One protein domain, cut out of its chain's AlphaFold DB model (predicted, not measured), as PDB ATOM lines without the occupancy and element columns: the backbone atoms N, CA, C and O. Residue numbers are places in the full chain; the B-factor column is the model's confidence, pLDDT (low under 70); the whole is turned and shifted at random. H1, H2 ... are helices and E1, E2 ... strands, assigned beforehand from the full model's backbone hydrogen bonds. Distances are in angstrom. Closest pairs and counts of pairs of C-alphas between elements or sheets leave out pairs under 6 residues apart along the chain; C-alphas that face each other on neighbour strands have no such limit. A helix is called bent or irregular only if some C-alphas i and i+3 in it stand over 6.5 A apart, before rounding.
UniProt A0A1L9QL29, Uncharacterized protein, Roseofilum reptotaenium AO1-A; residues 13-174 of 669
ATOM      1  N   SER A  13     -45.699 -76.011  21.425       41.66
ATOM      2  CA  SER A  13     -46.206 -75.435  22.685       41.66
ATOM      3  C   SER A  13     -45.340 -74.300  23.260       41.66
ATOM      4  O   SER A  13     -45.568 -73.869  24.388       41.66
ATOM      5  N   GLY A  14     -44.371 -73.794  22.491       53.72
ATOM      6  CA  GLY A  14     -43.575 -72.604  22.790       53.72
ATOM      7  C   GLY A  14     -43.745 -71.557  21.689       53.72
ATOM      8  O   GLY A  14     -44.038 -71.896  20.543       53.72
ATOM      9  N   THR A  15     -43.572 -70.278  22.020       59.31
ATOM     10  CA  THR A  15     -43.496 -69.209  21.014       59.31
ATOM     11  C   THR A  15     -42.243 -69.422  20.168       59.31
ATOM     12  O   THR A  15     -41.142 -69.173  20.654       59.31
ATOM     13  N   LEU A  16     -42.424 -69.906  18.937       65.44
ATOM     14  CA  LEU A  16     -41.383 -69.951  17.909       65.44
ATOM     15  C   LEU A  16     -40.766 -68.557  17.747       65.44
ATOM     16  O   LEU A  16     -41.489 -67.557  17.735       65.44
ATOM     17  N   SER A  17     -39.447 -68.493  17.616       75.00
ATOM     18  CA  SER A  17     -38.754 -67.272  17.207       75.00
ATOM     19  C   SER A  17     -39.089 -66.912  15.754       75.00
ATOM     20  O   SER A  17     -39.464 -67.776  14.958       75.00
ATOM     21  N   ASP A  18     -38.924 -65.640  15.384       73.00
ATOM     22  CA  ASP A  18     -39.176 -65.176  14.010       73.00
ATOM     23  C   ASP A  18     -38.332 -65.948  12.976       73.00
ATOM     24  O   ASP A  18     -38.823 -66.269  11.895       73.00
ATOM     25  N   ALA A  19     -37.097 -66.323  13.339       74.88
ATOM     26  CA  ALA A  19     -36.204 -67.122  12.498       74.88
ATOM     27  C   ALA A  19     -36.707 -68.566  12.310       74.88
ATOM     28  O   ALA A  19     -36.745 -69.067  11.189       74.88
ATOM     29  N   GLU A  20     -37.169 -69.224  13.381       75.50
ATOM     30  CA  GLU A  20     -37.768 -70.564  13.284       75.50
ATOM     31  C   GLU A  20     -39.057 -70.544  12.450       75.50
ATOM     32  O   GLU A  20     -39.312 -71.465  11.671       75.50
ATOM     33  N   ALA A  21     -39.866 -69.487  12.567       73.88
ATOM     34  CA  ALA A  21     -41.081 -69.324  11.774       73.88
ATOM     35  C   ALA A  21     -40.781 -69.130  10.277       73.88
ATOM     36  O   ALA A  21     -41.484 -69.695   9.434       73.88
ATOM     37  N   GLU A  22     -39.741 -68.366   9.937       75.44
ATOM     38  CA  GLU A  22     -39.287 -68.181   8.557       75.44
ATOM     39  C   GLU A  22     -38.731 -69.483   7.962       75.44
ATOM     40  O   GLU A  22     -39.132 -69.882   6.864       75.44
ATOM     41  N   GLU A  23     -37.887 -70.208   8.701       78.50
ATOM     42  CA  GLU A  23     -37.368 -71.504   8.252       78.50
ATOM     43  C   GLU A  23     -38.481 -72.535   8.052       78.50
ATOM     44  O   GLU A  23     -38.472 -73.276   7.066       78.50
ATOM     45  N   MET A  24     -39.480 -72.558   8.938       72.56
ATOM     46  CA  MET A  24     -40.659 -73.402   8.765       72.56
ATOM     47  C   MET A  24     -41.447 -73.041   7.500       72.56
ATOM     48  O   MET A  24     -41.928 -73.945   6.818       72.56
ATOM     49  N   GLN A  25     -41.571 -71.756   7.152       73.38
ATOM     50  CA  GLN A  25     -42.240 -71.339   5.913       73.38
ATOM     51  C   GLN A  25     -41.475 -71.789   4.664       73.38
ATOM     52  O   GLN A  25     -42.093 -72.273   3.716       73.38
ATOM     53  N   GLN A  26     -40.147 -71.683   4.667       72.75
ATOM     54  CA  GLN A  26     -39.312 -72.126   3.544       72.75
ATOM     55  C   GLN A  26     -39.332 -73.659   3.403       72.75
ATOM     56  O   GLN A  26     -39.551 -74.189   2.311       72.75
ATOM     57  N   ALA A  27     -39.265 -74.386   4.522       72.69
ATOM     58  CA  ALA A  27     -39.380 -75.844   4.567       72.69
ATOM     59  C   ALA A  27     -40.712 -76.391   4.014       72.69
ATOM     60  O   ALA A  27     -40.784 -77.558   3.622       72.69
ATOM     61  N   LEU A  28     -41.782 -75.587   3.957       71.50
ATOM     62  CA  LEU A  28     -43.051 -76.008   3.351       71.50
ATOM     63  C   LEU A  28     -42.948 -76.187   1.829       71.50
ATOM     64  O   LEU A  28     -43.682 -76.998   1.257       71.50
ATOM     65  N   VAL A  29     -42.031 -75.478   1.178       68.25
ATOM     66  CA  VAL A  29     -41.924 -75.436  -0.285       68.25
ATOM     67  C   VAL A  29     -40.786 -76.320  -0.801       68.25
ATOM     68  O   VAL A  29     -40.858 -76.815  -1.927       68.25
ATOM     69  N   GLU A  30     -39.762 -76.554   0.016       72.00
ATOM     70  CA  GLU A  30     -38.510 -77.162  -0.436       72.00
ATOM     71  C   GLU A  30     -38.374 -78.675  -0.157       72.00
ATOM     72  O   GLU A  30     -39.078 -79.274   0.664       72.00
ATOM     73  N   ASP A  31     -37.470 -79.319  -0.906       84.06
ATOM     74  CA  ASP A  31     -37.078 -80.722  -0.714       84.06
ATOM     75  C   ASP A  31     -36.054 -80.839   0.428       84.06
ATOM     76  O   ASP A  31     -35.456 -79.844   0.834       84.06
ATOM     77  N   TRP A  32     -35.778 -82.047   0.924       89.31
ATOM     78  CA  TRP A  32     -34.796 -82.241   2.000       89.31
ATOM     79  C   TRP A  32     -33.384 -81.762   1.632       89.31
ATOM     80  O   TRP A  32     -32.567 -81.503   2.517       89.31
ATOM     81  N   THR A  33     -33.104 -81.599   0.335       88.69
ATOM     82  CA  THR A  33     -31.860 -81.023  -0.192       88.69
ATOM     83  C   THR A  33     -31.642 -79.564   0.220       88.69
ATOM     84  O   THR A  33     -30.511 -79.085   0.169       88.69
ATOM     85  N   TYR A  34     -32.694 -78.874   0.675       88.88
ATOM     86  CA  TYR A  34     -32.600 -77.589   1.368       88.88
ATOM     87  C   TYR A  34     -31.827 -77.703   2.687       88.88
ATOM     88  O   TYR A  34     -31.020 -76.834   3.028       88.88
ATOM     89  N   PHE A  35     -32.052 -78.797   3.422       91.75
ATOM     90  CA  PHE A  35     -31.453 -79.011   4.734       91.75
ATOM     91  C   PHE A  35     -30.043 -79.603   4.659       91.75
ATOM     92  O   PHE A  35     -29.185 -79.266   5.478       91.75
ATOM     93  N   LEU A  36     -29.822 -80.508   3.700       93.38
ATOM     94  CA  LEU A  36     -28.581 -81.261   3.534       93.38
ATOM     95  C   LEU A  36     -28.175 -81.323   2.050       93.38
ATOM     96  O   LEU A  36     -28.911 -81.908   1.252       93.38
ATOM     97  N   PRO A  37     -26.991 -80.803   1.675       90.94
ATOM     98  CA  PRO A  37     -26.490 -80.900   0.305       90.94
ATOM     99  C   PRO A  37     -26.351 -82.349  -0.174       90.94
ATOM    100  O   PRO A  37     -25.793 -83.200   0.522       90.94
ATOM    101  N   GLN A  38     -26.830 -82.633  -1.386       85.88
ATOM    102  CA  GLN A  38     -26.836 -83.988  -1.950       85.88
ATOM    103  C   GLN A  38     -25.430 -84.474  -2.315       85.88
ATOM    104  O   GLN A  38     -25.150 -85.673  -2.250       85.88
ATOM    105  N   GLU A  39     -24.563 -83.529  -2.674       88.50
ATOM    106  CA  GLU A  39     -23.181 -83.725  -3.105       88.50
ATOM    107  C   GLU A  39     -22.219 -83.968  -1.935       88.50
ATOM    108  O   GLU A  39     -21.020 -84.125  -2.146       88.50
ATOM    109  N   HIS A  40     -22.722 -83.977  -0.697       88.88
ATOM    110  CA  HIS A  40     -21.903 -84.295   0.460       88.88
ATOM    111  C   HIS A  40     -21.443 -85.761   0.421       88.88
ATOM    112  O   HIS A  40     -22.264 -86.687   0.359       88.88
ATOM    113  N   GLU A  41     -20.125 -85.938   0.501       84.44
ATOM    114  CA  GLU A  41     -19.454 -87.230   0.656       84.44
ATOM    115  C   GLU A  41     -18.830 -87.333   2.050       84.44
ATOM    116  O   GLU A  41     -19.415 -87.966   2.920       84.44
ATOM    117  N   ASN A  42     -17.682 -86.680   2.264       84.75
ATOM    118  CA  ASN A  42     -16.977 -86.623   3.551       84.75
ATOM    119  C   ASN A  42     -16.306 -85.258   3.813       84.75
ATOM    120  O   ASN A  42     -15.384 -85.141   4.619       84.75
ATOM    121  N   PHE A  43     -16.732 -84.213   3.101       88.88
ATOM    122  CA  PHE A  43     -16.275 -82.834   3.281       88.88
ATOM    123  C   PHE A  43     -17.432 -81.846   3.049       88.88
ATOM    124  O   PHE A  43     -18.425 -82.198   2.393       88.88
ATOM    125  N   PRO A  44     -17.349 -80.617   3.592       91.00
ATOM    126  CA  PRO A  44     -18.343 -79.577   3.366       91.00
ATOM    127  C   PRO A  44     -18.348 -79.121   1.903       91.00
ATOM    128  O   PRO A  44     -17.313 -78.761   1.339       91.00
ATOM    129  N   VAL A  45     -19.531 -79.085   1.290       91.12
ATOM    130  CA  VAL A  45     -19.703 -78.560  -0.073       91.12
ATOM    131  C   VAL A  45     -19.569 -77.032  -0.061       91.12
ATOM    132  O   VAL A  45     -20.272 -76.337   0.674       91.12
ATOM    133  N   GLN A  46     -18.671 -76.490  -0.888       86.56
ATOM    134  CA  GLN A  46     -18.370 -75.057  -0.917       86.56
ATOM    135  C   GLN A  46     -19.619 -74.208  -1.214       86.56
ATOM    136  O   GLN A  46     -20.330 -74.442  -2.190       86.56
ATOM    137  N   GLY A  47     -19.862 -73.188  -0.384       83.31
ATOM    138  CA  GLY A  47     -20.996 -72.266  -0.536       83.31
ATOM    139  C   GLY A  47     -22.363 -72.880  -0.213       83.31
ATOM    140  O   GLY A  47     -23.383 -72.245  -0.471       83.31
ATOM    141  N   LYS A  48     -22.397 -74.104   0.327       87.75
ATOM    142  CA  LYS A  48     -23.614 -74.756   0.806       87.75
ATOM    143  C   LYS A  48     -23.667 -74.746   2.326       87.75
ATOM    144  O   LYS A  48     -22.650 -74.848   3.006       87.75
ATOM    145  N   GLU A  49     -24.882 -74.669   2.843       87.19
ATOM    146  CA  GLU A  49     -25.160 -74.625   4.271       87.19
ATOM    147  C   GLU A  49     -25.735 -75.963   4.748       87.19
ATOM    148  O   GLU A  49     -26.555 -76.577   4.066       87.19
ATOM    149  N   TYR A  50     -25.300 -76.412   5.927       93.00
ATOM    150  CA  TYR A  50     -25.722 -77.673   6.543       93.00
ATOM    151  C   TYR A  50     -26.723 -77.395   7.665       93.00
ATOM    152  O   TYR A  50     -26.397 -77.477   8.851       93.00
ATOM    153  N   ARG A  51     -27.963 -77.079   7.284       92.88
ATOM    154  CA  ARG A  51     -29.051 -76.742   8.221       92.88
ATOM    155  C   ARG A  51     -29.393 -77.881   9.179       92.88
ATOM    156  O   ARG A  51     -29.887 -77.626  10.267       92.88
ATOM    157  N   ILE A  52     -29.047 -79.125   8.848       93.69
ATOM    158  CA  ILE A  52     -29.163 -80.272   9.768       93.69
ATOM    159  C   ILE A  52     -28.403 -80.098  11.098       93.69
ATOM    160  O   ILE A  52     -28.683 -80.811  12.057       93.69
ATOM    161  N   PHE A  53     -27.459 -79.155  11.180       93.19
ATOM    162  CA  PHE A  53     -26.731 -78.829  12.410       93.19
ATOM    163  C   PHE A  53     -27.151 -77.497  13.039       93.19
ATOM    164  O   PHE A  53     -26.636 -77.154  14.106       93.19
ATOM    165  N   SER A  54     -28.076 -76.769  12.408       88.00
ATOM    166  CA  SER A  54     -28.654 -75.537  12.940       88.00
ATOM    167  C   SER A  54     -29.736 -75.873  13.974       88.00
ATOM    168  O   SER A  54     -30.664 -76.626  13.660       88.00
ATOM    169  N   PRO A  55     -29.673 -75.314  15.199       84.31
ATOM    170  CA  PRO A  55     -30.740 -75.479  16.185       84.31
ATOM    171  C   PRO A  55     -32.104 -74.991  15.680       84.31
ATOM    172  O   PRO A  55     -33.113 -75.636  15.955       84.31
ATOM    173  N   GLN A  56     -32.121 -73.903  14.900       85.12
ATOM    174  CA  GLN A  56     -33.339 -73.276  14.367       85.12
ATOM    175  C   GLN A  56     -34.050 -74.210  13.376       85.12
ATOM    176  O   GLN A  56     -35.274 -74.363  13.406       85.12
ATOM    177  N   SER A  57     -33.269 -74.960  12.591       88.94
ATOM    178  CA  SER A  57     -33.812 -75.832  11.548       88.94
ATOM    179  C   SER A  57     -34.306 -77.165  12.070       88.94
ATOM    180  O   SER A  57     -35.024 -77.862  11.353       88.94
ATOM    181  N   LYS A  58     -33.984 -77.536  13.315       91.19
ATOM    182  CA  LYS A  58     -34.431 -78.805  13.904       91.19
ATOM    183  C   LYS A  58     -35.956 -78.926  13.849       91.19
ATOM    184  O   LYS A  58     -36.468 -79.928  13.356       91.19
ATOM    185  N   CYS A  59     -36.689 -77.896  14.273       87.62
ATOM    186  CA  CYS A  59     -38.157 -77.888  14.247       87.62
ATOM    187  C   CYS A  59     -38.721 -77.969  12.819       87.62
ATOM    188  O   CYS A  59     -39.676 -78.715  12.572       87.62
ATOM    189  N   ALA A  60     -38.114 -77.254  11.867       90.25
ATOM    190  CA  ALA A  60     -38.504 -77.288  10.457       90.25
ATOM    191  C   ALA A  60     -38.266 -78.673   9.828       90.25
ATOM    192  O   ALA A  60     -39.132 -79.190   9.120       90.25
ATOM    193  N   ILE A  61     -37.138 -79.312  10.147       93.50
ATOM    194  CA  ILE A  61     -36.772 -80.659   9.693       93.50
ATOM    195  C   ILE A  61     -37.741 -81.712  10.241       93.50
ATOM    196  O   ILE A  61     -38.265 -82.525   9.476       93.50
ATOM    197  N   LEU A  62     -38.013 -81.685  11.549       92.88
ATOM    198  CA  LEU A  62     -38.961 -82.607  12.182       92.88
ATOM    199  C   LEU A  62     -40.370 -82.428  11.596       92.88
ATOM    200  O   LEU A  62     -41.011 -83.403  11.200       92.88
ATOM    201  N   SER A  63     -40.806 -81.178  11.412       90.19
ATOM    202  CA  SER A  63     -42.080 -80.868  10.750       90.19
ATOM    203  C   SER A  63     -42.135 -81.409   9.322       90.19
ATOM    204  O   SER A  63     -43.145 -81.989   8.920       90.19
ATOM    205  N   TRP A  64     -41.053 -81.259   8.552       93.94
ATOM    206  CA  TRP A  64     -40.960 -81.766   7.184       93.94
ATOM    207  C   TRP A  64     -41.067 -83.297   7.131       93.94
ATOM    208  O   TRP A  64     -41.798 -83.834   6.298       93.94
ATOM    209  N   LEU A  65     -40.426 -84.011   8.060       93.12
ATOM    210  CA  LEU A  65     -40.533 -85.472   8.175       93.12
ATOM    211  C   LEU A  65     -41.962 -85.932   8.529       93.12
ATOM    212  O   LEU A  65     -42.423 -86.967   8.032       93.12
ATOM    213  N   GLY A  66     -42.703 -85.141   9.309       90.75
ATOM    214  CA  GLY A  66     -44.092 -85.423   9.697       90.75
ATOM    215  C   GLY A  66     -45.152 -85.129   8.623       90.75
ATOM    216  O   GLY A  66     -46.306 -85.543   8.757       90.75
ATOM    217  N   ARG A  67     -44.798 -84.438   7.532       90.06
ATOM    218  CA  ARG A  67     -45.745 -84.008   6.486       90.06
ATOM    219  C   ARG A  67     -46.348 -85.163   5.694       90.06
ATOM    220  O   ARG A  67     -45.627 -85.986   5.141       90.06
ATOM    221  N   ALA A  68     -47.671 -85.198   5.559       87.19
ATOM    222  CA  ALA A  68     -48.361 -86.246   4.800       87.19
ATOM    223  C   ALA A  68     -48.244 -86.091   3.271       87.19
ATOM    224  O   ALA A  68     -48.463 -87.051   2.539       87.19
ATOM    225  N   ASP A  69     -47.938 -84.887   2.784       87.81
ATOM    226  CA  ASP A  69     -47.816 -84.569   1.358       87.81
ATOM    227  C   ASP A  69     -46.416 -84.856   0.783       87.81
ATOM    228  O   ASP A  69     -46.254 -84.966  -0.433       87.81
ATOM    229  N   VAL A  70     -45.413 -85.045   1.644       89.38
ATOM    230  CA  VAL A  70     -44.071 -85.490   1.254       89.38
ATOM    231  C   VAL A  70     -44.059 -87.013   1.118       89.38
ATOM    232  O   VAL A  70     -44.406 -87.730   2.054       89.38
ATOM    233  N   ALA A  71     -43.624 -87.518  -0.039       91.00
ATOM    234  CA  ALA A  71     -43.554 -88.954  -0.300       91.00
ATOM    235  C   ALA A  71     -42.592 -89.671   0.662       91.00
ATOM    236  O   ALA A  71     -41.441 -89.256   0.807       91.00
ATOM    237  N   ASP A  72     -43.023 -90.803   1.224       92.38
ATOM    238  CA  ASP A  72     -42.242 -91.602   2.182       92.38
ATOM    239  C   ASP A  72     -40.840 -91.946   1.667       92.38
ATOM    240  O   ASP A  72     -39.867 -91.832   2.403       92.38
ATOM    241  N   ARG A  73     -40.702 -92.249   0.368       92.88
ATOM    242  CA  ARG A  73     -39.396 -92.499  -0.262       92.88
ATOM    243  C   ARG A  73     -38.403 -91.347  -0.056       92.88
ATOM    244  O   ARG A  73     -37.228 -91.606   0.166       92.88
ATOM    245  N   LYS A  74     -38.848 -90.088  -0.123       92.50
ATOM    246  CA  LYS A  74     -37.964 -88.931   0.085       92.50
ATOM    247  C   LYS A  74     -37.527 -88.807   1.543       92.50
ATOM    248  O   LYS A  74     -36.390 -88.439   1.811       92.50
ATOM    249  N   LYS A  75     -38.419 -89.138   2.479       93.81
ATOM    250  CA  LYS A  75     -38.109 -89.159   3.914       93.81
ATOM    251  C   LYS A  75     -37.122 -90.274   4.250       93.81
ATOM    252  O   LYS A  75     -36.177 -90.033   4.990       93.81
ATOM    253  N   GLU A  76     -37.305 -91.455   3.658       94.44
ATOM    254  CA  GLU A  76     -36.362 -92.580   3.744       94.44
ATOM    255  C   GLU A  76     -34.982 -92.196   3.207       94.44
ATOM    256  O   GLU A  76     -33.979 -92.411   3.879       94.44
ATOM    257  N   GLU A  77     -34.918 -91.582   2.019       93.69
ATOM    258  CA  GLU A  77     -33.660 -91.113   1.424       93.69
ATOM    259  C   GLU A  77     -32.950 -90.094   2.330       93.69
ATOM    260  O   GLU A  77     -31.734 -90.181   2.526       93.69
ATOM    261  N   PHE A  78     -33.700 -89.170   2.936       95.31
ATOM    262  CA  PHE A  78     -33.143 -88.183   3.854       95.31
ATOM    263  C   PHE A  78     -32.632 -88.808   5.161       95.31
ATOM    264  O   PHE A  78     -31.492 -88.558   5.550       95.31
ATOM    265  N   ILE A  79     -33.419 -89.674   5.809       94.19
ATOM    266  CA  ILE A  79     -32.988 -90.388   7.021       94.19
ATOM    267  C   ILE A  79     -31.767 -91.264   6.730       94.19
ATOM    268  O   ILE A  79     -30.812 -91.252   7.507       94.19
ATOM    269  N   ALA A  80     -31.744 -91.964   5.594       92.81
ATOM    270  CA  ALA A  80     -30.589 -92.752   5.178       92.81
ATOM    271  C   ALA A  80     -29.329 -91.885   5.038       92.81
ATOM    272  O   ALA A  80     -28.243 -92.315   5.429       92.81
ATOM    273  N   LYS A  81     -29.455 -90.661   4.512       93.06
ATOM    274  CA  LYS A  81     -28.340 -89.710   4.421       93.06
ATOM    275  C   LYS A  81     -27.878 -89.201   5.787       93.06
ATOM    276  O   LYS A  81     -26.674 -89.093   5.986       93.06
ATOM    277  N   LEU A  82     -28.790 -88.953   6.729       93.88
ATOM    278  CA  LEU A  82     -28.439 -88.560   8.100       93.88
ATOM    279  C   LEU A  82     -27.701 -89.680   8.855       93.88
ATOM    280  O   LEU A  82     -26.655 -89.444   9.450       93.88
ATOM    281  N   VAL A  83     -28.208 -90.914   8.782       92.12
ATOM    282  CA  VAL A  83     -27.618 -92.105   9.428       92.12
ATOM    283  C   VAL A  83     -26.219 -92.423   8.882       92.12
ATOM    284  O   VAL A  83     -25.335 -92.877   9.614       92.12
ATOM    285  N   ASN A  84     -26.003 -92.177   7.590       89.44
ATOM    286  CA  ASN A  84     -24.736 -92.442   6.910       89.44
ATOM    287  C   ASN A  84     -23.852 -91.198   6.753       89.44
ATOM    288  O   ASN A  84     -22.878 -91.265   6.009       89.44
ATOM    289  N   PHE A  85     -24.160 -90.095   7.441       91.81
ATOM    290  CA  PHE A  85     -23.360 -88.875   7.366       91.81
ATOM    291  C   PHE A  85     -21.910 -89.164   7.780       91.81
ATOM    292  O   PHE A  85     -21.664 -89.746   8.843       91.81
ATOM    293  N   ASP A  86     -20.964 -88.790   6.923       87.50
ATOM    294  CA  ASP A  86     -19.530 -88.886   7.174       87.50
ATOM    295  C   ASP A  86     -18.976 -87.467   7.244       87.50
ATOM    296  O   ASP A  86     -19.011 -86.711   6.280       87.50
ATOM    297  N   ASP A  87     -18.490 -87.073   8.413       86.50
ATOM    298  CA  ASP A  87     -18.004 -85.716   8.617       86.50
ATOM    299  C   ASP A  87     -16.548 -85.525   8.174       86.50
ATOM    300  O   ASP A  87     -16.040 -84.402   8.235       86.50
ATOM    301  N   GLY A  88     -15.875 -86.591   7.724       84.00
ATOM    302  CA  GLY A  88     -14.463 -86.572   7.343       84.00
ATOM    303  C   GLY A  88     -13.517 -86.274   8.505       84.00
ATOM    304  O   GLY A  88     -12.357 -85.917   8.276       84.00
ATOM    305  N   CYS A  89     -13.996 -86.391   9.746       80.31
ATOM    306  CA  CYS A  89     -13.229 -86.203  10.968       80.31
ATOM    307  C   CYS A  89     -13.109 -87.553  11.691       80.31
ATOM    308  O   CYS A  89     -14.095 -88.246  11.918       80.31
ATOM    309  N   TYR A  90     -11.904 -87.932  12.127       67.62
ATOM    310  CA  TYR A  90     -11.663 -89.245  12.756       67.62
ATOM    311  C   TYR A  90     -12.529 -89.502  14.013       67.62
ATOM    312  O   TYR A  90     -12.810 -90.646  14.353       67.62
ATOM    313  N   GLY A  91     -12.983 -88.440  14.692       63.94
ATOM    314  CA  GLY A  91     -13.858 -88.512  15.869       63.94
ATOM    315  C   GLY A  91     -15.363 -88.640  15.588       63.94
ATOM    316  O   GLY A  91     -16.109 -88.860  16.534       63.94
ATOM    317  N   THR A  92     -15.822 -88.522  14.332       75.00
ATOM    318  CA  THR A  92     -17.249 -88.596  13.936       75.00
ATOM    319  C   THR A  92     -18.184 -87.684  14.764       75.00
ATOM    320  O   THR A  92     -19.257 -88.092  15.200       75.00
ATOM    321  N   PHE A  93     -17.815 -86.422  14.993       85.56
ATOM    322  CA  PHE A  93     -18.605 -85.469  15.784       85.56
ATOM    323  C   PHE A  93     -19.948 -85.124  15.123       85.56
ATOM    324  O   PHE A  93     -21.015 -85.290  15.720       85.56
ATOM    325  N   TYR A  94     -19.912 -84.673  13.869       90.88
ATOM    326  CA  TYR A  94     -21.112 -84.269  13.132       90.88
ATOM    327  C   TYR A  94     -21.883 -85.486  12.614       90.88
ATOM    328  O   TYR A  94     -23.104 -85.416  12.475       90.88
ATOM    329  N   GLY A  95     -21.211 -86.629  12.437       90.19
ATOM    330  CA  GLY A  95     -21.872 -87.906  12.163       90.19
ATOM    331  C   GLY A  95     -22.808 -88.335  13.298       90.19
ATOM    332  O   GLY A  95     -23.971 -88.646  13.043       90.19
ATOM    333  N   TYR A  96     -22.368 -88.266  14.564       89.69
ATOM    334  CA  TYR A  96     -23.253 -88.550  15.704       89.69
ATOM    335  C   TYR A  96     -24.398 -87.537  15.818       89.69
ATOM    336  O   TYR A  96     -25.539 -87.935  16.053       89.69
ATOM    337  N   ARG A  97     -24.136 -86.242  15.589       91.81
ATOM    338  CA  ARG A  97     -25.186 -85.203  15.583       91.81
ATOM    339  C   ARG A  97     -26.248 -85.466  14.509       91.81
ATOM    340  O   ARG A  97     -27.440 -85.373  14.800       91.81
ATOM    341  N   ALA A  98     -25.835 -85.841  13.297       94.31
ATOM    342  CA  ALA A  98     -26.750 -86.207  12.217       94.31
ATOM    343  C   ALA A  98     -27.570 -87.458  12.575       94.31
ATOM    344  O   ALA A  98     -28.778 -87.495  12.343       94.31
ATOM    345  N   TYR A  99     -26.944 -88.447  13.220       94.94
ATOM    346  CA  TYR A  99     -27.632 -89.647  13.696       94.94
ATOM    347  C   TYR A  99     -28.670 -89.329  14.783       94.94
ATOM    348  O   TYR A  99     -29.778 -89.861  14.753       94.94
ATOM    349  N   PHE A 100     -28.353 -88.432  15.722       94.50
ATOM    350  CA  PHE A 100     -29.307 -87.981  16.738       94.50
ATOM    351  C   PHE A 100     -30.497 -87.246  16.122       94.50
ATOM    352  O   PHE A 100     -31.634 -87.471  16.531       94.50
ATOM    353  N   LEU A 101     -30.269 -86.437  15.084       95.44
ATOM    354  CA  LEU A 101     -31.357 -85.821  14.327       95.44
ATOM    355  C   LEU A 101     -32.218 -86.869  13.603       95.44
ATOM    356  O   LEU A 101     -33.440 -86.742  13.595       95.44
ATOM    357  N   ALA A 102     -31.614 -87.920  13.041       95.75
ATOM    358  CA  ALA A 102     -32.361 -89.032  12.452       95.75
ATOM    359  C   ALA A 102     -33.226 -89.756  13.497       95.75
ATOM    360  O   ALA A 102     -34.388 -90.059  13.229       95.75
ATOM    361  N   ALA A 103     -32.685 -89.984  14.698       95.00
ATOM    362  CA  ALA A 103     -33.406 -90.579  15.821       95.00
ATOM    363  C   ALA A 103     -34.574 -89.704  16.298       95.00
ATOM    364  O   ALA A 103     -35.678 -90.208  16.484       95.00
ATOM    365  N   ALA A 104     -34.390 -88.387  16.382       94.44
ATOM    366  CA  ALA A 104     -35.507 -87.480  16.622       94.44
ATOM    367  C   ALA A 104     -36.536 -87.532  15.475       94.44
ATOM    368  O   ALA A 104     -37.742 -87.574  15.703       94.44
ATOM    369  N   GLY A 105     -36.072 -87.610  14.225       93.06
ATOM    370  CA  GLY A 105     -36.902 -87.627  13.022       93.06
ATOM    371  C   GLY A 105     -37.850 -88.823  12.892       93.06
ATOM    372  O   GLY A 105     -38.949 -88.676  12.352       93.06
ATOM    373  N   ILE A 106     -37.479 -89.997  13.412       94.69
ATOM    374  CA  ILE A 106     -38.359 -91.179  13.358       94.69
ATOM    375  C   ILE A 106     -39.593 -91.059  14.262       94.69
ATOM    376  O   ILE A 106     -40.571 -91.768  14.029       94.69
ATOM    377  N   SER A 107     -39.591 -90.144  15.240       92.19
ATOM    378  CA  SER A 107     -40.792 -89.839  16.033       92.19
ATOM    379  C   SER A 107     -41.915 -89.235  15.169       92.19
ATOM    380  O   SER A 107     -43.096 -89.523  15.384       92.19
ATOM    381  N   GLU A 108     -41.541 -88.482  14.130       92.81
ATOM    382  CA  GLU A 108     -42.457 -87.848  13.178       92.81
ATOM    383  C   GLU A 108     -42.755 -88.756  11.972       92.81
ATOM    384  O   GLU A 108     -43.895 -88.830  11.501       92.81
ATOM    385  N   PHE A 109     -41.763 -89.520  11.493       92.06
ATOM    386  CA  PHE A 109     -41.922 -90.461  10.379       92.06
ATOM    387  C   PHE A 109     -42.095 -91.918  10.847       92.06
ATOM    388  O   PHE A 109     -41.199 -92.757  10.750       92.06
ATOM    389  N   LYS A 110     -43.311 -92.241  11.302       81.81
ATOM    390  CA  LYS A 110     -43.655 -93.525  11.952       81.81
ATOM    391  C   LYS A 110     -43.365 -94.794  11.137       81.81
ATOM    392  O   LYS A 110     -43.138 -95.849  11.730       81.81
ATOM    393  N   PHE A 111     -43.410 -94.710   9.806       86.25
ATOM    394  CA  PHE A 111     -43.217 -95.850   8.894       86.25
ATOM    395  C   PHE A 111     -41.780 -95.983   8.371       86.25
ATOM    396  O   PHE A 111     -41.554 -96.746   7.436       86.25
ATOM    397  N   CYS A 112     -40.824 -95.272   8.973       90.38
ATOM    398  CA  CYS A 112     -39.415 -95.351   8.608       90.38
ATOM    399  C   CYS A 112     -38.866 -96.783   8.733       90.38
ATOM    400  O   CYS A 112     -38.931 -97.400   9.802       90.38
ATOM    401  N   SER A 113     -38.267 -97.277   7.653       92.19
ATOM    402  CA  SER A 113     -37.643 -98.597   7.557       92.19
ATOM    403  C   SER A 113     -36.398 -98.741   8.441       92.19
ATOM    404  O   SER A 113     -36.076 -99.841   8.885       92.19
ATOM    405  N   PHE A 114     -35.735 -97.626   8.761       88.69
ATOM    406  CA  PHE A 114     -34.552 -97.581   9.624       88.69
ATOM    407  C   PHE A 114     -34.878 -97.485  11.118       88.69
ATOM    408  O   PHE A 114     -33.964 -97.570  11.935       88.69
ATOM    409  N   ALA A 115     -36.141 -97.282  11.504       92.00
ATOM    410  CA  ALA A 115     -36.474 -96.866  12.865       92.00
ATOM    411  C   ALA A 115     -36.032 -97.864  13.951       92.00
ATOM    412  O   ALA A 115     -35.472 -97.432  14.957       92.00
ATOM    413  N   ASP A 116     -36.180 -99.175  13.742       91.25
ATOM    414  CA  ASP A 116     -35.716-100.170  14.725       91.25
ATOM    415  C   ASP A 116     -34.186-100.203  14.831       91.25
ATOM    416  O   ASP A 116     -33.644-100.238  15.932       91.25
ATOM    417  N   ALA A 117     -33.477-100.104  13.701       91.62
ATOM    418  CA  ALA A 117     -32.014-100.057  13.678       91.62
ATOM    419  C   ALA A 117     -31.463 -98.777  14.331       91.62
ATOM    420  O   ALA A 117     -30.448 -98.810  15.025       91.62
ATOM    421  N   ILE A 118     -32.143 -97.644  14.138       92.50
ATOM    422  CA  ILE A 118     -31.792 -96.372  14.773       92.50
ATOM    423  C   ILE A 118     -31.971 -96.474  16.291       92.50
ATOM    424  O   ILE A 118     -31.038 -96.148  17.022       92.50
ATOM    425  N   VAL A 119     -33.119 -96.973  16.765       93.75
ATOM    426  CA  VAL A 119     -33.374 -97.165  18.204       93.75
ATOM    427  C   VAL A 119     -32.358 -98.132  18.814       93.75
ATOM    428  O   VAL A 119     -31.789 -97.822  19.860       93.75
ATOM    429  N   GLU A 120     -32.063 -99.252  18.145       92.38
ATOM    430  CA  GLU A 120     -31.043-100.215  18.580       92.38
ATOM    431  C   GLU A 120     -29.687 -99.542  18.803       92.38
ATOM    432  O   GLU A 120     -29.030 -99.756  19.826       92.38
ATOM    433  N   GLN A 121     -29.273 -98.709  17.848       91.44
ATOM    434  CA  GLN A 121     -27.970 -98.062  17.875       91.44
ATOM    435  C   GLN A 121     -27.876 -96.999  18.974       91.44
ATOM    436  O   GLN A 121     -26.855 -96.930  19.657       91.44
ATOM    437  N   ILE A 122     -28.933 -96.205  19.184       93.12
ATOM    438  CA  ILE A 122     -28.981 -95.211  20.266       93.12
ATOM    439  C   ILE A 122     -28.952 -95.904  21.632       93.12
ATOM    440  O   ILE A 122     -28.181 -95.497  22.496       93.12
ATOM    441  N   VAL A 123     -29.731 -96.975  21.827       91.50
ATOM    442  CA  VAL A 123     -29.712 -97.773  23.069       91.50
ATOM    443  C   VAL A 123     -28.329 -98.391  23.291       91.50
ATOM    444  O   VAL A 123     -27.793 -98.325  24.396       91.50
ATOM    445  N   THR A 124     -27.703 -98.900  22.231       90.06
ATOM    446  CA  THR A 124     -26.333 -99.431  22.273       90.06
ATOM    447  C   THR A 124     -25.325 -98.365  22.706       90.06
ATOM    448  O   THR A 124     -24.530 -98.605  23.609       90.06
ATOM    449  N   TRP A 125     -25.365 -97.163  22.125       89.12
ATOM    450  CA  TRP A 125     -24.490 -96.063  22.543       89.12
ATOM    451  C   TRP A 125     -24.777 -95.581  23.967       89.12
ATOM    452  O   TRP A 125     -23.853 -95.190  24.677       89.12
ATOM    453  N   ALA A 126     -26.037 -95.630  24.398       88.50
ATOM    454  CA  ALA A 126     -26.472 -95.174  25.712       88.50
ATOM    455  C   ALA A 126     -26.083 -96.124  26.861       88.50
ATOM    456  O   ALA A 126     -25.741 -95.637  27.940       88.50
ATOM    457  N   PHE A 127     -26.147 -97.444  26.655       87.19
ATOM    458  CA  PHE A 127     -26.003 -98.445  27.731       87.19
ATOM    459  C   PHE A 127     -24.931 -99.507  27.465       87.19
ATOM    460  O   PHE A 127     -24.610-100.297  28.351       87.19
ATOM    461  N   GLY A 128     -24.344 -99.506  26.272       84.81
ATOM    462  CA  GLY A 128     -23.380-100.503  25.837       84.81
ATOM    463  C   GLY A 128     -24.017-101.709  25.149       84.81
ATOM    464  O   GLY A 128     -25.235-101.832  25.029       84.81
ATOM    465  N   GLN A 129     -23.160-102.611  24.678       85.56
ATOM    466  CA  GLN A 129     -23.544-103.850  24.007       85.56
ATOM    467  C   GLN A 129     -22.865-105.044  24.669       85.56
ATOM    468  O   GLN A 129     -21.654-105.038  24.887       85.56
ATOM    469  N   PHE A 130     -23.631-106.099  24.934       82.56
ATOM    470  CA  PHE A 130     -23.071-107.354  25.419       82.56
ATOM    471  C   PHE A 130     -22.450-108.160  24.274       82.56
ATOM    472  O   PHE A 130     -23.126-108.519  23.308       82.56
ATOM    473  N   ASN A 131     -21.163-108.480  24.391       80.75
ATOM    474  CA  ASN A 131     -20.473-109.382  23.484       80.75
ATOM    475  C   ASN A 131     -20.608-110.823  23.996       80.75
ATOM    476  O   ASN A 131     -19.914-111.227  24.926       80.75
ATOM    477  N   ALA A 132     -21.475-111.611  23.355       80.44
ATOM    478  CA  ALA A 132     -21.734-112.995  23.749       80.44
ATOM    479  C   ALA A 132     -20.517-113.928  23.591       80.44
ATOM    480  O   ALA A 132     -20.398-114.895  24.341       80.44
ATOM    481  N   GLU A 133     -19.605-113.649  22.655       79.00
ATOM    482  CA  GLU A 133     -18.401-114.464  22.440       79.00
ATOM    483  C   GLU A 133     -17.367-114.248  23.548       79.00
ATOM    484  O   GLU A 133     -16.733-115.197  24.002       79.00
ATOM    485  N   LYS A 134     -17.212-112.996  23.994       79.06
ATOM    486  CA  LYS A 134     -16.260-112.610  25.046       79.06
ATOM    487  C   LYS A 134     -16.857-112.622  26.451       79.06
ATOM    488  O   LYS A 134     -16.100-112.549  27.406       79.06
ATOM    489  N   GLN A 135     -18.183-112.720  26.572       78.75
ATOM    490  CA  GLN A 135     -18.923-112.552  27.830       78.75
ATOM    491  C   GLN A 135     -18.629-111.202  28.511       78.75
ATOM    492  O   GLN A 135     -18.611-111.090  29.734       78.75
ATOM    493  N   GLU A 136     -18.407-110.160  27.709       79.62
ATOM    494  CA  GLU A 136     -18.001-108.831  28.174       79.62
ATOM    495  C   GLU A 136     -18.940-107.751  27.637       79.62
ATOM    496  O   GLU A 136     -19.425-107.819  26.507       79.62
ATOM    497  N   TRP A 137     -19.168-106.720  28.448       80.12
ATOM    498  CA  TRP A 137     -19.905-105.528  28.041       80.12
ATOM    499  C   TRP A 137     -18.971-104.518  27.378       80.12
ATOM    500  O   TRP A 137     -17.923-104.171  27.918       80.12
ATOM    501  N   HIS A 138     -19.377-104.019  26.216       79.94
ATOM    502  CA  HIS A 138     -18.707-102.932  25.519       79.94
ATOM    503  C   HIS A 138     -19.443-101.611  25.776       79.94
ATOM    504  O   HIS A 138     -20.614-101.493  25.424       79.94
ATOM    505  N   ILE A 139     -18.764-100.631  26.382       75.62
ATOM    506  CA  ILE A 139     -19.309 -99.307  26.736       75.62
ATOM    507  C   ILE A 139     -18.672 -98.233  25.841       75.62
ATOM    508  O   ILE A 139     -17.500 -98.334  25.476       75.62
ATOM    509  N   PHE A 140     -19.446 -97.204  25.492       76.69
ATOM    510  CA  PHE A 140     -19.054 -96.120  24.586       76.69
ATOM    511  C   PHE A 140     -18.565 -94.865  25.336       76.69
ATOM    512  O   PHE A 140     -18.840 -94.727  26.529       76.69
ATOM    513  N   PRO A 141     -17.863 -93.922  24.665       71.50
ATOM    514  CA  PRO A 141     -17.407 -92.677  25.288       71.50
ATOM    515  C   PRO A 141     -18.535 -91.905  25.985       71.50
ATOM    516  O   PRO A 141     -19.632 -91.780  25.441       71.50
ATOM    517  N   ASN A 142     -18.249 -91.319  27.153       73.12
ATOM    518  CA  ASN A 142     -19.261 -90.647  27.982       73.12
ATOM    519  C   ASN A 142     -20.044 -89.554  27.238       73.12
ATOM    520  O   ASN A 142     -21.265 -89.514  27.358       73.12
ATOM    521  N   ALA A 143     -19.376 -88.717  26.436       75.12
ATOM    522  CA  ALA A 143     -20.031 -87.680  25.629       75.12
ATOM    523  C   ALA A 143     -21.109 -88.268  24.701       75.12
ATOM    524  O   ALA A 143     -22.243 -87.785  24.647       75.12
ATOM    525  N   LEU A 144     -20.765 -89.367  24.020       82.75
ATOM    526  CA  LEU A 144     -21.661 -90.089  23.124       82.75
ATOM    527  C   LEU A 144     -22.799 -90.750  23.907       82.75
ATOM    528  O   LEU A 144     -23.954 -90.612  23.518       82.75
ATOM    529  N   ALA A 145     -22.497 -91.412  25.025       84.12
ATOM    530  CA  ALA A 145     -23.505 -92.067  25.857       84.12
ATOM    531  C   ALA A 145     -24.509 -91.064  26.455       84.12
ATOM    532  O   ALA A 145     -25.709 -91.331  26.478       84.12
ATOM    533  N   ILE A 146     -24.046 -89.888  26.895       82.75
ATOM    534  CA  ILE A 146     -24.901 -88.794  27.382       82.75
ATOM    535  C   ILE A 146     -25.763 -88.240  26.243       82.75
ATOM    536  O   ILE A 146     -26.977 -88.109  26.411       82.75
ATOM    537  N   GLY A 147     -25.166 -87.964  25.078       86.06
ATOM    538  CA  GLY A 147     -25.898 -87.513  23.892       86.06
ATOM    539  C   GLY A 147     -26.965 -88.517  23.447       86.06
ATOM    540  O   GLY A 147     -28.113 -88.138  23.209       86.06
ATOM    541  N   ALA A 148     -26.629 -89.807  23.432       91.12
ATOM    542  CA  ALA A 148     -27.547 -90.890  23.100       91.12
ATOM    543  C   ALA A 148     -28.692 -90.986  24.119       91.12
ATOM    544  O   ALA A 148     -29.854 -90.997  23.718       91.12
ATOM    545  N   ARG A 149     -28.397 -90.953  25.428       89.75
ATOM    546  CA  ARG A 149     -29.423 -90.954  26.488       89.75
ATOM    547  C   ARG A 149     -30.362 -89.754  26.398       89.75
ATOM    548  O   ARG A 149     -31.567 -89.929  26.546       89.75
ATOM    549  N   LYS A 150     -29.842 -88.557  26.103       89.62
ATOM    550  CA  LYS A 150     -30.673 -87.367  25.854       89.62
ATOM    551  C   LYS A 150     -31.568 -87.553  24.627       89.62
ATOM    552  O   LYS A 150     -32.725 -87.166  24.655       89.62
ATOM    553  N   THR A 151     -31.049 -88.175  23.574       92.25
ATOM    554  CA  THR A 151     -31.783 -88.402  22.320       92.25
ATOM    555  C   THR A 151     -32.930 -89.408  22.482       92.25
ATOM    556  O   THR A 151     -33.929 -89.312  21.768       92.25
ATOM    557  N   LEU A 152     -32.853 -90.338  23.445       92.81
ATOM    558  CA  LEU A 152     -33.924 -91.315  23.709       92.81
ATOM    559  C   LEU A 152     -35.287 -90.654  23.975       92.81
ATOM    560  O   LEU A 152     -36.303 -91.204  23.556       92.81
ATOM    561  N   SER A 153     -35.325 -89.483  24.623       88.62
ATOM    562  CA  SER A 153     -36.580 -88.762  24.905       88.62
ATOM    563  C   SER A 153     -37.160 -88.027  23.697       88.62
ATOM    564  O   SER A 153     -38.346 -87.709  23.693       88.62
ATOM    565  N   GLU A 154     -36.347 -87.785  22.670       90.62
ATOM    566  CA  GLU A 154     -36.744 -87.129  21.420       90.62
ATOM    567  C   GLU A 154     -37.121 -88.142  20.321       90.62
ATOM    568  O   GLU A 154     -37.609 -87.763  19.259       90.62
ATOM    569  N   THR A 155     -36.880 -89.432  20.563       92.06
ATOM    570  CA  THR A 155     -37.075 -90.534  19.608       92.06
ATOM    571  C   THR A 155     -38.497 -91.124  19.710       92.06
ATOM    572  O   THR A 155     -39.295 -90.716  20.554       92.06
ATOM    573  N   ASP A 156     -38.858 -92.095  18.857       91.44
ATOM    574  CA  ASP A 156     -40.112 -92.863  18.971       91.44
ATOM    575  C   ASP A 156     -40.237 -93.525  20.361       91.44
ATOM    576  O   ASP A 156     -39.700 -94.610  20.614       91.44
ATOM    577  N   LYS A 157     -40.985 -92.862  21.259       90.00
ATOM    578  CA  LYS A 157     -41.173 -93.260  22.664       90.00
ATOM    579  C   LYS A 157     -41.634 -94.711  22.801       90.00
ATOM    580  O   LYS A 157     -41.195 -95.393  23.721       90.00
ATOM    581  N   LYS A 158     -42.496 -95.205  21.902       90.56
ATOM    582  CA  LYS A 158     -43.023 -96.572  22.002       90.56
ATOM    583  C   LYS A 158     -41.916 -97.596  21.758       90.56
ATOM    584  O   LYS A 158     -41.761 -98.513  22.559       90.56
ATOM    585  N   ARG A 159     -41.145 -97.421  20.680       92.81
ATOM    586  CA  ARG A 159     -40.031 -98.323  20.340       92.81
ATOM    587  C   ARG A 159     -38.920 -98.259  21.380       92.81
ATOM    588  O   ARG A 159     -38.361 -99.288  21.740       92.81
ATOM    589  N   VAL A 160     -38.618 -97.058  21.879       93.06
ATOM    590  CA  VAL A 160     -37.619 -96.868  22.936       93.06
ATOM    591  C   VAL A 160     -38.037 -97.596  24.210       93.06
ATOM    592  O   VAL A 160     -37.242 -98.376  24.721       93.06
ATOM    593  N   ILE A 161     -39.271 -97.402  24.693       91.19
ATOM    594  CA  ILE A 161     -39.774 -98.109  25.881       91.19
ATOM    595  C   ILE A 161     -39.687 -99.618  25.679       91.19
ATOM    596  O   ILE A 161     -39.091-100.296  26.503       91.19
ATOM    597  N   GLU A 162     -40.193-100.136  24.557       91.44
ATOM    598  CA  GLU A 162     -40.132-101.569  24.248       91.44
ATOM    599  C   GLU A 162     -38.690-102.096  24.278       91.44
ATOM    600  O   GLU A 162     -38.411-103.149  24.856       91.44
ATOM    601  N   LYS A 163     -37.740-101.345  23.712       91.75
ATOM    602  CA  LYS A 163     -36.335-101.749  23.686       91.75
ATOM    603  C   LYS A 163     -35.669-101.683  25.061       91.75
ATOM    604  O   LYS A 163     -34.917-102.598  25.398       91.75
ATOM    605  N   LEU A 164     -35.948-100.650  25.856       91.88
ATOM    606  CA  LEU A 164     -35.437-100.531  27.223       91.88
ATOM    607  C   LEU A 164     -36.031-101.605  28.136       91.88
ATOM    608  O   LEU A 164     -35.276-102.225  28.877       91.88
ATOM    609  N   SER A 165     -37.325-101.905  28.026       89.62
ATOM    610  CA  SER A 165     -37.973-103.013  28.737       89.62
ATOM    611  C   SER A 165     -37.347-104.364  28.379       89.62
ATOM    612  O   SER A 165     -37.078-105.186  29.254       89.62
ATOM    613  N   ASN A 166     -37.040-104.598  27.100       89.56
ATOM    614  CA  ASN A 166     -36.339-105.814  26.675       89.56
ATOM    615  C   ASN A 166     -34.916-105.900  27.248       89.56
ATOM    616  O   ASN A 166     -34.480-106.976  27.652       89.56
ATOM    617  N   LEU A 167     -34.193-104.776  27.298       88.56
ATOM    618  CA  LEU A 167     -32.848-104.704  27.871       88.56
ATOM    619  C   LEU A 167     -32.860-104.877  29.398       88.56
ATOM    620  O   LEU A 167     -31.971-105.525  29.948       88.56
ATOM    621  N   LEU A 168     -33.878-104.343  30.072       86.62
ATOM    622  CA  LEU A 168     -34.095-104.486  31.511       86.62
ATOM    623  C   LEU A 168     -34.301-105.958  31.896       86.62
ATOM    624  O   LEU A 168     -33.697-106.440  32.851       86.62
ATOM    625  N   ASN A 169     -35.078-106.685  31.089       82.75
ATOM    626  CA  ASN A 169     -35.376-108.108  31.270       82.75
ATOM    627  C   ASN A 169     -34.290-109.054  30.714       82.75
ATOM    628  O   ASN A 169     -34.447-110.279  30.740       82.75
ATOM    629  N   PHE A 170     -33.182-108.525  30.188       83.38
ATOM    630  CA  PHE A 170     -32.110-109.340  29.628       83.38
ATOM    631  C   PHE A 170     -31.266-109.971  30.746       83.38
ATOM    632  O   PHE A 170     -30.559-109.289  31.484       83.38
ATOM    633  N   SER A 171     -31.317-111.301  30.866       71.12
ATOM    634  CA  SER A 171     -30.693-112.048  31.972       71.12
ATOM    635  C   SER A 171     -29.176-111.809  32.156       71.12
ATOM    636  O   SER A 171     -28.770-111.657  33.307       71.12
ATOM    637  N   PRO A 172     -28.339-111.687  31.099       76.12
ATOM    638  CA  PRO A 172     -26.914-111.335  31.227       76.12
ATOM    639  C   PRO A 172     -26.626-109.853  31.529       76.12
ATOM    640  O   PRO A 172     -25.464-109.433  31.529       76.12
ATOM    641  N   CYS A 173     -27.659-109.025  31.708       72.62
ATOM    642  CA  CYS A 173     -27.493-107.615  32.034       72.62
ATOM    643  C   CYS A 173     -26.897-107.463  33.430       72.62
ATOM    644  O   CYS A 173     -27.469-107.953  34.404       72.62
ATOM    645  N   ARG A 174     -25.744-106.788  33.503       76.44
ATOM    646  CA  ARG A 174     -25.099-106.442  34.770       76.44
ATOM    647  C   ARG A 174     -26.027-105.542  35.590       76.44
ATOM    648  O   ARG A 174     -26.757-104.730  35.023       76.44
TER     649      ARG A 174
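AT A GLANCE: This is residues 13 to 174 of the 669 residues of an uncharacterized protein of Roseofilum reptotaenium AO1-A (UniProt A0A1L9QL29). Seven short helices, mostly crossed, pack into one body with H4 in its middle: H2 and H3 pack on one side of it, H5 and H6 on the other. H1 packs on H2 at one end, the small strand hairpin E1 and E2 makes the other end, and H7 packs on H5. The printed part has 162 residues, with seven named helices and two antiparallel strands in the order H1 H2 H3 H4 H5 E1 E2 H6 H7, and its class is mostly helix. It is compact, with a radius of gyration of the C-alphas of 16.9 A, and spans 51 by 35 by 30 A.

IN THESE COORDINATES: H1, residues 18 to 27, begins with C-alpha 18 at (-39.176, -65.176, 14.010). H2, residues 55 to 66, is 17.9 A long and irregular, but only just: C-alphas 56 and 59 are 6.7 A apart. H3 is residues 72 to 83, 16.3 A long. H4, residues 93 to 105, is 18.6 A long and begins with C-alpha 93 at (-18.605, -85.469, 15.784). H5, residues 115 to 127, is 18.3 A long. E1, residues 129 to 131, and E2, residues 136 to 138, precede H6, residues 142 to 152. H7, residues 157 to 168, ends with C-alpha 168 at (-34.095, -104.486, 31.511).

HOW THE PARTS SIT: H4 is the hub, touching four helices. H3 and H4 form a helical hairpin at a shallow tilt of 31 degrees, with closest C-alphas Val 83 and Tyr 99 at 4.9 A. H4 touches H2 with residues 101 to 105 alone, closest at Leu 62 and Gly 105, whose C-alphas are 5.5 A apart. H1 touches H2 at a tilt of 37 degrees, only just steep, the same way; their closest C-alphas, Met 24 and Ala 60, are 4.8 A apart. H6 touches H4 at a shallow tilt of 15 degrees, the same way, with closest C-alphas Phe 100 and Thr 151 at 6.1 A. H5 touches H4, closest at C-alphas Ala 103 and Ile 118, 6.1 A apart. H5 touches H6 at a steep tilt of 42 degrees, opposite ways, with closest C-alphas Ala 126 and Ala 145 at 4.3 A. H7 touches H5 with residues 159 to 164 alone; the closest C-alphas, Val 119 and Val 160, are 6.4 A apart. The hairpin E1 and E2 has N 131 and O 136 within hydrogen-bond range at 2.8 A. Every O i to N i+4 pair is within range in H1, H3, H4, H5, H6 and H7; in H2, 6 of 8 are.

THE WHOLE: The C-alphas farthest apart, Asp 18 and Glu 133, are 54.1 A apart. The printed part has no cut. The link from H1 to H2, residues 28 to 54, is long. The mean pLDDT of the printed part is 86.0; residues 13 to 16, 29 and 90 to 91 are under 70.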